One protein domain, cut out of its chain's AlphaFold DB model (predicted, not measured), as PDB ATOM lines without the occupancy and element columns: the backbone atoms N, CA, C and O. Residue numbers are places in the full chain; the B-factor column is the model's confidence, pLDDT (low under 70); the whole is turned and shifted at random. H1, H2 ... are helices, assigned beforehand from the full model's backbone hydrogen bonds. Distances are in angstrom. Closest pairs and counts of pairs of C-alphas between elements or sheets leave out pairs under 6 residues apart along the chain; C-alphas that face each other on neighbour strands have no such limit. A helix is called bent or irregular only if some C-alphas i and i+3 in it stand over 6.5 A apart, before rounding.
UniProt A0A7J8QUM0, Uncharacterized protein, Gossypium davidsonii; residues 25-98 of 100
ATOM      1  N   ASN A  25      24.321 -18.839  -2.173       86.69
ATOM      2  CA  ASN A  25      23.483 -19.165  -1.016       86.69
ATOM      3  C   ASN A  25      23.369 -20.678  -0.793       86.69
ATOM      4  O   ASN A  25      23.488 -21.133   0.343       86.69
ATOM      5  N   ILE A  26      23.232 -21.467  -1.866       87.69
ATOM      6  CA  ILE A  26      23.228 -22.934  -1.780       87.69
ATOM      7  C   ILE A  26      24.582 -23.439  -1.272       87.69
ATOM      8  O   ILE A  26      24.636 -24.217  -0.322       87.69
ATOM      9  N   SER A  27      25.692 -22.984  -1.867       86.50
ATOM     10  CA  SER A  27      27.031 -23.418  -1.453       86.50
ATOM     11  C   SER A  27      27.316 -23.052   0.002       86.50
ATOM     12  O   SER A  27      27.880 -23.864   0.732       86.50
ATOM     13  N   LYS A  28      26.896 -21.860   0.437       89.12
ATOM     14  CA  LYS A  28      27.010 -21.421   1.826       89.12
ATOM     15  C   LYS A  28      26.198 -22.319   2.760       89.12
ATOM     16  O   LYS A  28      26.775 -22.848   3.699       89.12
ATOM     17  N   ALA A  29      24.921 -22.569   2.471       89.00
ATOM     18  CA  ALA A  29      24.076 -23.435   3.297       89.00
ATOM     19  C   ALA A  29      24.635 -24.866   3.423       89.00
ATOM     20  O   ALA A  29      24.611 -25.454   4.503       89.00
ATOM     21  N   ILE A  30      25.191 -25.415   2.337       88.06
ATOM     22  CA  ILE A  30      25.829 -26.738   2.353       88.06
ATOM     23  C   ILE A  30      27.099 -26.722   3.212       88.06
ATOM     24  O   ILE A  30      27.271 -27.606   4.048       88.06
ATOM     25  N   LYS A  31      27.970 -25.717   3.050       88.75
ATOM     26  CA  LYS A  31      29.185 -25.572   3.872       88.75
ATOM     27  C   LYS A  31      28.849 -25.401   5.351       88.75
ATOM     28  O   LYS A  31      29.443 -26.091   6.173       88.75
ATOM     29  N   ASP A  32      27.882 -24.546   5.669       92.38
ATOM     30  CA  ASP A  32      27.424 -24.298   7.036       92.38
ATOM     31  C   ASP A  32      26.869 -25.595   7.656       92.38
ATOM     32  O   ASP A  32      27.224 -25.951   8.778       92.38
ATOM     33  N   SER A  33      26.076 -26.367   6.902       91.00
ATOM     34  CA  SER A  33      25.569 -27.671   7.352       91.00
ATOM     35  C   SER A  33      26.693 -28.683   7.603       91.00
ATOM     36  O   SER A  33      26.707 -29.351   8.639       91.00
ATOM     37  N   ILE A  34      27.677 -28.782   6.702       89.44
ATOM     38  CA  ILE A  34      28.831 -29.674   6.893       89.44
ATOM     39  C   ILE A  34      29.642 -29.242   8.117       89.44
ATOM     40  O   ILE A  34      30.041 -30.095   8.906       89.44
ATOM     41  N   LEU A  35      29.851 -27.939   8.310       90.62
ATOM     42  CA  LEU A  35      30.566 -27.404   9.464       90.62
ATOM     43  C   LEU A  35      29.869 -27.760  10.781       90.62
ATOM     44  O   LEU A  35      30.519 -28.237  11.705       90.62
ATOM     45  N   VAL A  36      28.548 -27.576  10.853       93.56
ATOM     46  CA  VAL A  36      27.757 -27.891  12.055       93.56
ATOM     47  C   VAL A  36      27.790 -29.387  12.378       93.56
ATOM     48  O   VAL A  36      27.889 -29.752  13.546       93.56
ATOM     49  N   ASN A  37      27.730 -30.258  11.366       91.62
ATOM     50  CA  ASN A  37      27.624 -31.707  11.577       91.62
ATOM     51  C   ASN A  37      28.979 -32.428  11.682       91.62
ATOM     52  O   ASN A  37      29.085 -33.437  12.373       91.62
ATOM     53  N   PHE A  38      30.013 -31.935  10.997       87.00
ATOM     54  CA  PHE A  38      31.307 -32.618  10.852       87.00
ATOM     55  C   PHE A  38      32.512 -31.758  11.265       87.00
ATOM     56  O   PHE A  38      33.658 -32.213  11.183       87.00
ATOM     57  N   GLY A  39      32.278 -30.527  11.724       87.75
ATOM     58  CA  GLY A  39      33.315 -29.597  12.158       87.75
ATOM     59  C   GLY A  39      34.210 -29.088  11.024       87.75
ATOM     60  O   GLY A  39      34.051 -29.426   9.850       87.75
ATOM     61  N   GLU A  40      35.200 -28.276  11.397       84.88
ATOM     62  CA  GLU A  40      36.162 -27.647  10.473       84.88
ATOM     63  C   GLU A  40      36.891 -28.674   9.593       84.88
ATOM     64  O   GLU A  40      37.078 -28.490   8.392       84.88
ATOM     65  N   CYS A  41      37.251 -29.808  10.192       80.94
ATOM     66  CA  CYS A  41      37.897 -30.926   9.516       80.94
ATOM     67  C   CYS A  41      37.008 -31.581   8.444       80.94
ATOM     68  O   CYS A  41      37.464 -31.865   7.329       80.94
ATOM     69  N   GLY A  42      35.728 -31.804   8.757       82.38
ATOM     70  CA  GLY A  42      34.755 -32.329   7.802       82.38
ATOM     71  C   GLY A  42      34.470 -31.347   6.668       82.38
ATOM     72  O   GLY A  42      34.373 -31.745   5.506       82.38
ATOM     73  N   LEU A  43      34.422 -30.049   6.977       86.81
ATOM     74  CA  LEU A  43      34.267 -29.003   5.971       86.81
ATOM     75  C   LEU A  43      35.470 -28.949   5.019       86.81
ATOM     76  O   LEU A  43      35.287 -28.962   3.800       86.81
ATOM     77  N   ALA A  44      36.694 -28.936   5.554       81.75
ATOM     78  CA  ALA A  44      37.926 -28.864   4.766       81.75
ATOM     79  C   ALA A  44      38.069 -30.041   3.789       81.75
ATOM     80  O   ALA A  44      38.372 -29.834   2.613       81.75
ATOM     81  N   SER A  45      37.805 -31.265   4.251       74.44
ATOM     82  CA  SER A  45      37.847 -32.467   3.404       74.44
ATOM     83  C   SER A  45      36.754 -32.469   2.325       74.44
ATOM     84  O   SER A  45      37.011 -32.856   1.183       74.44
ATOM     85  N   SER A  46      35.561 -31.956   2.639       76.94
ATOM     86  CA  SER A  46      34.429 -31.893   1.703       76.94
ATOM     87  C   SER A  46      34.571 -30.786   0.649       76.94
ATOM     88  O   SER A  46      34.106 -30.945  -0.483       76.94
ATOM     89  N   LEU A  47      35.246 -29.677   0.970       76.75
ATOM     90  CA  LEU A  47      35.450 -28.534   0.065       76.75
ATOM     91  C   LEU A  47      36.167 -28.921  -1.235       76.75
ATOM     92  O   LEU A  47      35.754 -28.485  -2.312       76.75
ATOM     93  N   GLY A  48      37.189 -29.779  -1.149       69.44
ATOM     94  CA  GLY A  48      37.900 -30.275  -2.331       69.44
ATOM     95  C   GLY A  48      36.985 -31.058  -3.278       69.44
ATOM     96  O   GLY A  48      37.102 -30.940  -4.498       69.44
ATOM     97  N   SER A  49      36.013 -31.791  -2.723       67.75
ATOM     98  CA  SER A  49      35.083 -32.616  -3.502       67.75
ATOM     99  C   SER A  49      34.028 -31.759  -4.198       67.75
ATOM    100  O   SER A  49      33.647 -32.042  -5.334       67.75
ATOM    101  N   PHE A  50      33.637 -30.653  -3.557       66.81
ATOM    102  CA  PHE A  50      32.738 -29.646  -4.115       66.81
ATOM    103  C   PHE A  50      33.367 -28.879  -5.282       66.81
ATOM    104  O   PHE A  50      32.671 -28.487  -6.214       66.81
ATOM    105  N   GLN A  51      34.687 -28.680  -5.238       67.06
ATOM    106  CA  GLN A  51      35.458 -28.046  -6.310       67.06
ATOM    107  C   GLN A  51      35.957 -29.047  -7.370       67.06
ATOM    108  O   GLN A  51      36.589 -28.634  -8.339       67.06
ATOM    109  N   GLY A  52      35.681 -30.349  -7.207       66.81
ATOM    110  CA  GLY A  52      36.070 -31.398  -8.158       66.81
ATOM    111  C   GLY A  52      37.568 -31.723  -8.179       66.81
ATOM    112  O   GLY A  52      38.043 -32.340  -9.127       66.81
ATOM    113  N   ASN A  53      38.325 -31.322  -7.155       72.19
ATOM    114  CA  ASN A  53      39.767 -31.529  -7.094       72.19
ATOM    115  C   ASN A  53      40.115 -32.576  -6.023       72.19
ATOM    116  O   ASN A  53      40.281 -32.254  -4.847       72.19
ATOM    117  N   ILE A  54      40.257 -33.836  -6.450       73.25
ATOM    118  CA  ILE A  54      40.612 -34.975  -5.580       73.25
ATOM    119  C   ILE A  54      41.930 -34.719  -4.832       73.25
ATOM    120  O   ILE A  54      42.026 -35.008  -3.638       73.25
ATOM    121  N   LYS A  55      42.904 -34.079  -5.489       78.25
ATOM    122  CA  LYS A  55      44.168 -33.683  -4.858       78.25
ATOM    123  C   LYS A  55      43.949 -32.687  -3.723       78.25
ATOM    124  O   LYS A  55      44.574 -32.798  -2.670       78.25
ATOM    125  N   ALA A  56      43.027 -31.739  -3.894       74.62
ATOM    126  CA  ALA A  56      42.652 -30.818  -2.824       74.62
ATOM    127  C   ALA A  56      41.970 -31.547  -1.652       74.62
ATOM    128  O   ALA A  56      42.290 -31.240  -0.503       74.62
ATOM    129  N   CYS A  57      41.108 -32.545  -1.914       75.69
ATOM    130  CA  CYS A  57      40.530 -33.391  -0.857       75.69
ATOM    131  C   CYS A  57      41.615 -34.104  -0.051       75.69
ATOM    132  O   CYS A  57      41.598 -34.065   1.176       75.69
ATOM    133  N   LYS A  58      42.569 -34.737  -0.743       80.12
ATOM    134  CA  LYS A  58      43.668 -35.475  -0.118       80.12
ATOM    135  C   LYS A  58      44.532 -34.570   0.753       80.12
ATOM    136  O   LYS A  58      44.799 -34.908   1.903       80.12
ATOM    137  N   THR A  59      44.929 -33.405   0.238       82.50
ATOM    138  CA  THR A  59      45.710 -32.427   1.009       82.50
ATOM    139  C   THR A  59      44.946 -31.942   2.240       82.50
ATOM    140  O   THR A  59      45.530 -31.828   3.317       82.50
ATOM    141  N   ALA A  60      43.644 -31.672   2.112       82.31
ATOM    142  CA  ALA A  60      42.826 -31.237   3.238       82.31
ATOM    143  C   ALA A  60      42.653 -32.339   4.298       82.31
ATOM    144  O   ALA A  60      42.763 -32.050   5.488       82.31
ATOM    145  N   ALA A  61      42.439 -33.588   3.872       81.62
ATOM    146  CA  ALA A  61      42.335 -34.742   4.761       81.62
ATOM    147  C   ALA A  61      43.638 -34.971   5.544       81.62
ATOM    148  O   ALA A  61      43.600 -35.028   6.771       81.62
ATOM    149  N   LEU A  62      44.788 -34.991   4.853       86.31
ATOM    150  CA  LEU A  62      46.109 -35.102   5.487       86.31
ATOM    151  C   LEU A  62      46.322 -34.012   6.540       86.31
ATOM    152  O   LEU A  62      46.643 -34.310   7.688       86.31
ATOM    153  N   LYS A  63      46.085 -32.750   6.165       86.81
ATOM    154  CA  LYS A  63      46.285 -31.610   7.065       86.81
ATOM    155  C   LYS A  63      45.354 -31.658   8.282       86.81
ATOM    156  O   LYS A  63      45.775 -31.292   9.377       86.81
ATOM    157  N   CYS A  64      44.099 -32.073   8.103       85.25
ATOM    158  CA  CYS A  64      43.166 -32.236   9.217       85.25
ATOM    159  C   CYS A  64      43.665 -33.299  10.207       85.25
ATOM    160  O   CYS A  64      43.733 -33.022  11.405       85.25
ATOM    161  N   ASP A  65      44.039 -34.483   9.718       86.50
ATOM    162  CA  ASP A  65      44.473 -35.590  10.572       86.50
ATOM    163  C   ASP A  65      45.783 -35.269  11.303       86.50
ATOM    164  O   ASP A  65      45.893 -35.525  12.505       86.50
ATOM    165  N   GLU A  66      46.741 -34.625  10.625       88.88
ATOM    166  CA  GLU A  66      47.969 -34.117  11.248       88.88
ATOM    167  C   GLU A  66      47.657 -33.142  12.393       88.88
ATOM    168  O   GLU A  66      48.099 -33.354  13.521       88.88
ATOM    169  N   LEU A  67      46.841 -32.110  12.146       86.81
ATOM    170  CA  LEU A  67      46.496 -31.111  13.166       86.81
ATOM    171  C   LEU A  67      45.722 -31.713  14.342       86.81
ATOM    172  O   LEU A  67      45.975 -31.359  15.496       86.81
ATOM    173  N   LYS A  68      44.795 -32.635  14.069       86.25
ATOM    174  CA  LYS A  68      44.035 -33.341  15.107       86.25
ATOM    175  C   LYS A  68      44.961 -34.173  15.992       86.25
ATOM    176  O   LYS A  68      44.790 -34.189  17.212       86.25
ATOM    177  N   PHE A  69      45.963 -34.821  15.401       88.50
ATOM    178  CA  PHE A  69      46.957 -35.562  16.165       88.50
ATOM    179  C   PHE A  69      47.887 -34.647  16.960       88.50
ATOM    180  O   PHE A  69      48.138 -34.927  18.127       88.50
ATOM    181  N   GLU A  70      48.341 -33.522  16.401       87.50
ATOM    182  CA  GLU A  70      49.114 -32.522  17.154       87.50
ATOM    183  C   GLU A  70      48.352 -32.024  18.392       87.50
ATOM    184  O   GLU A  70      48.909 -31.994  19.491       87.50
ATOM    185  N   GLN A  71      47.056 -31.722  18.260       86.75
ATOM    186  CA  GLN A  71      46.222 -31.354  19.410       86.75
ATOM    187  C   GLN A  71      46.103 -32.485  20.434       86.75
ATOM    188  O   GLN A  71      46.200 -32.244  21.638       86.75
ATOM    189  N   TYR A  72      45.936 -33.726  19.973       85.56
ATOM    190  CA  TYR A  72      45.913 -34.889  20.857       85.56
ATOM    191  C   TYR A  72      47.229 -35.040  21.639       85.56
ATOM    192  O   TYR A  72      47.195 -35.250  22.852       85.56
ATOM    193  N   LYS A  73      48.385 -34.844  20.989       85.88
ATOM    194  CA  LYS A  73      49.695 -34.848  21.663       85.88
ATOM    195  C   LYS A  73      49.783 -33.783  22.755       85.88
ATOM    196  O   LYS A  73      50.273 -34.073  23.844       85.88
ATOM    197  N   LEU A  74      49.276 -32.578  22.490       85.62
ATOM    198  CA  LEU A  74      49.246 -31.490  23.473       85.62
ATOM    199  C   LEU A  74      48.330 -31.808  24.666       85.62
ATOM    200  O   LEU A  74      48.700 -31.522  25.801       85.62
ATOM    201  N   MET A  75      47.172 -32.435  24.431       84.88
ATOM    202  CA  MET A  75      46.227 -32.816  25.492       84.88
ATOM    203  C   MET A  75      46.767 -33.943  26.388       84.88
ATOM    204  O   MET A  75      46.590 -33.907  27.605       84.88
ATOM    205  N   VAL A  76      47.419 -34.952  25.802       85.00
ATOM    206  CA  VAL A  76      47.939 -36.124  26.533       85.00
ATOM    207  C   VAL A  76      49.297 -35.841  27.198       85.00
ATOM    208  O   VAL A  76      49.670 -36.504  28.172       85.00
ATOM    209  N   GLY A  77      50.037 -34.841  26.710       73.06
ATOM    210  CA  GLY A  77      51.362 -34.481  27.211       73.06
ATOM    211  C   GLY A  77      52.389 -35.605  27.010       73.06
ATOM    212  O   GLY A  77      52.312 -36.383  26.061       73.06
ATOM    213  N   ALA A  78      53.350 -35.740  27.929       67.88
ATOM    214  CA  ALA A  78      54.448 -36.718  27.842       67.88
ATOM    215  C   ALA A  78      54.023 -38.205  27.937       67.88
ATOM    216  O   ALA A  78      54.875 -39.089  27.916       67.88
ATOM    217  N   ARG A  79      52.722 -38.504  28.060       69.62
ATOM    218  CA  ARG A  79      52.180 -39.873  28.187       69.62
ATOM    219  C   ARG A  79      51.914 -40.558  26.845       69.62
ATOM    220  O   ARG A  79      51.309 -41.626  26.807       69.62
ATOM    221  N   LEU A  80      52.322 -39.939  25.743       77.25
ATOM    222  CA  LEU A  80      52.099 -40.477  24.413       77.25
ATOM    223  C   LEU A  80      53.036 -41.665  24.150       77.25
ATOM    224  O   LEU A  80      54.255 -41.510  24.088       77.25
ATOM    225  N   LEU A  81      52.462 -42.856  23.988       80.62
ATOM    226  CA  LEU A  81      53.226 -44.064  23.694       80.62
ATOM    227  C   LEU A  81      53.777 -44.010  22.259       80.62
ATOM    228  O   LEU A  81      53.076 -43.584  21.340       80.62
ATOM    229  N   ALA A  82      55.006 -44.491  22.053       83.81
ATOM    230  CA  ALA A  82      55.642 -44.525  20.730       83.81
ATOM    231  C   ALA A  82      54.790 -45.279  19.689       83.81
ATOM    232  O   ALA A  82      54.724 -44.874  18.530       83.81
ATOM    233  N   ASP A  83      54.073 -46.314  20.133       84.69
ATOM    234  CA  ASP A  83      53.157 -47.107  19.310       84.69
ATOM    235  C   ASP A  83      51.989 -46.277  18.742       84.69
ATOM    236  O   ASP A  83      51.640 -46.403  17.571       84.69
ATOM    237  N   VAL A  84      51.450 -45.332  19.522       86.00
ATOM    238  CA  VAL A  84      50.366 -44.436  19.079       86.00
ATOM    239  C   VAL A  84      50.863 -43.467  18.004       86.00
ATOM    240  O   VAL A  84      50.169 -43.216  17.018       86.00
ATOM    241  N   THR A  85      52.086 -42.956  18.155       85.94
ATOM    242  CA  THR A  85      52.729 -42.108  17.140       85.94
ATOM    243  C   THR A  85      52.981 -42.876  15.851       85.94
ATOM    244  O   THR A  85      52.656 -42.378  14.773       85.94
ATOM    245  N   GLN A  86      53.502 -44.100  15.951       90.69
ATOM    246  CA  GLN A  86      53.749 -44.943  14.786       90.69
ATOM    247  C   GLN A  86      52.445 -45.301  14.069       90.69
ATOM    248  O   GLN A  86      52.367 -45.224  12.842       90.69
ATOM    249  N   HIS A  87      51.399 -45.645  14.823       89.44
ATOM    250  CA  HIS A  87      50.081 -45.925  14.265       89.44
ATOM    251  C   HIS A  87      49.543 -44.723  13.482       89.44
ATOM    252  O   HIS A  87      49.077 -44.879  12.352       89.44
ATOM    253  N   MET A  88      49.658 -43.515  14.042       90.00
ATOM    254  CA  MET A  88      49.234 -42.301  13.349       90.00
ATOM    255  C   MET A  88      50.031 -42.063  12.061       90.00
ATOM    256  O   MET A  88      49.443 -41.787  11.018       90.00
ATOM    257  N   GLN A  89      51.359 -42.202  12.102       89.25
ATOM    258  CA  GLN A  89      52.200 -42.051  10.909       89.25
ATOM    259  C   GLN A  89      51.805 -43.038   9.805       89.25
ATOM    260  O   GLN A  89      51.702 -42.655   8.641       89.25
ATOM    261  N   ASN A  90      51.491 -44.282  10.172       91.62
ATOM    262  CA  ASN A  90      51.006 -45.284   9.226       91.62
ATOM    263  C   ASN A  90      49.649 -44.888   8.612       91.62
ATOM    264  O   ASN A  90      49.418 -45.134   7.428       91.62
ATOM    265  N   CYS A  91      48.746 -44.272   9.385       88.50
ATOM    266  CA  CYS A  91      47.480 -43.737   8.869       88.50
ATOM    267  C   CYS A  91      47.703 -42.603   7.860       88.50
ATOM    268  O   CYS A  91      47.106 -42.626   6.784       88.50
ATOM    269  N   LEU A  92      48.591 -41.655   8.165       88.69
ATOM    270  CA  LEU A  92      48.912 -40.550   7.257       88.69
ATOM    271  C   LEU A  92      49.528 -41.054   5.948       88.69
ATOM    272  O   LEU A  92      49.155 -40.591   4.869       88.69
ATOM    273  N   GLU A  93      50.408 -42.054   6.016       89.50
ATOM    274  CA  GLU A  93      51.024 -42.624   4.818       89.50
ATOM    275  C   GLU A  93      49.996 -43.337   3.928       89.50
ATOM    276  O   GLU A  93      50.016 -43.171   2.710       89.50
ATOM    277  N   LYS A  94      49.015 -44.033   4.526       88.00
ATOM    278  CA  LYS A  94      47.887 -44.605   3.772       88.00
ATOM    279  C   LYS A  94      47.119 -43.538   2.997       88.00
ATOM    280  O   LYS A  94      46.740 -43.792   1.862       88.00
ATOM    281  N   ILE A  95      46.913 -42.351   3.572       83.12
ATOM    282  CA  ILE A  95      46.244 -41.238   2.881       83.12
ATOM    283  C   ILE A  95      47.150 -40.665   1.780       83.12
ATOM    284  O   ILE A  95      46.680 -40.335   0.688       83.12
ATOM    285  N   ARG A  96      48.466 -40.586   2.022       84.44
ATOM    286  CA  ARG A  96      49.453 -40.088   1.054       84.44
ATOM    287  C   ARG A  96      49.516 -40.937  -0.221       84.44
ATOM    288  O   ARG A  96      49.787 -40.376  -1.282       84.44
ATOM    289  N   ILE A  97      49.199 -42.229  -0.162       85.19
ATOM    290  CA  ILE A  97      49.229 -43.127  -1.331       85.19
ATOM    291  C   ILE A  97      47.891 -43.265  -2.075       85.19
ATOM    292  O   ILE A  97      47.846 -43.950  -3.089       85.19
ATOM    293  N   LEU A  98      46.814 -42.591  -1.647       75.81
ATOM    294  CA  LEU A  98      45.487 -42.661  -2.294       75.81
ATOM    295  C   LEU A  98      45.420 -42.066  -3.726       75.81
ATOM    296  O   LEU A  98      44.330 -41.912  -4.261       75.81
TER     297      LEU A  98
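What this domain is: This is residues 25 to 98 of the 100 residues of an uncharacterized protein of Gossypium davidsonii (UniProt A0A7J8QUM0). The model is a flat zigzag of helices: long H2 lies in the middle, with the second arm of bent H1 and the helix H3 each packed beside part of it and apart from each other. The first arm of H1 folds back from the second as a V, and the far end of H2, residues 74 to 79, sticks out past a kink. The printed part has 74 residues with three named helices, H1, H2, H3 in chain order, and no named strand; the class is all helix. It is loose, with a radius of gyration of the C-alphas of 14.6 A, and spans 46 by 27 by 12 A.

Where its parts are: H1, residues 25 to 50, was assigned as one helix by its hydrogen bonds but is bent: C-alphas 37 and 40 are 9.5 A apart. Arm H1a, residues 25 to 37, begins with C-alpha 25 at (23.483, -19.165, -1.016) and is 18.2 A long. Arm H1b, residues 40 to 50, is 15.1 A long. H2, residues 54 to 79, is 36.0 A long, with a kink of 50 degrees near residue 73; it is irregular, C-alphas 75 and 78 being 9.4 A apart. H3, residues 82 to 96, is 21.1 A long and ends with C-alpha 96 at (49.453, -40.088, 1.054).

How they stand to each other: H1a, with residues 31 to 35 alone, touches H1b at a steep tilt of 39 degrees, opposite ways; the closest C-alphas, Leu 35 and Leu 43, are 5.3 A apart. H1b and H2 form a helical hairpin at a shallow tilt of 11 degrees, H2 touching with residues 54 to 64 alone; the closest C-alphas, Gly 48 and Cys 57, are 4.3 A apart. H2, with residues 58 to 69 alone, touches H3 in a second hairpin at 7 degrees, a shallow tilt; the closest C-alphas, Leu 62 and Leu 92, are 6.4 A apart. H1a is apart from H2 and H3. Every O i to N i+4 pair is within hydrogen-bond range in H1a and H3, against 5 of 7 in H1b and 20 of 22 in H2.

The domain as a whole: The two C-alphas farthest apart, those of Asn 25 and Ala 82, are 46.4 A apart. The printed part has no cut, and the links H1 to H2 and H2 to H3 are tight. Its mean pLDDT is 83.3, with residues 48 to 52 and 78 to 79 under 70.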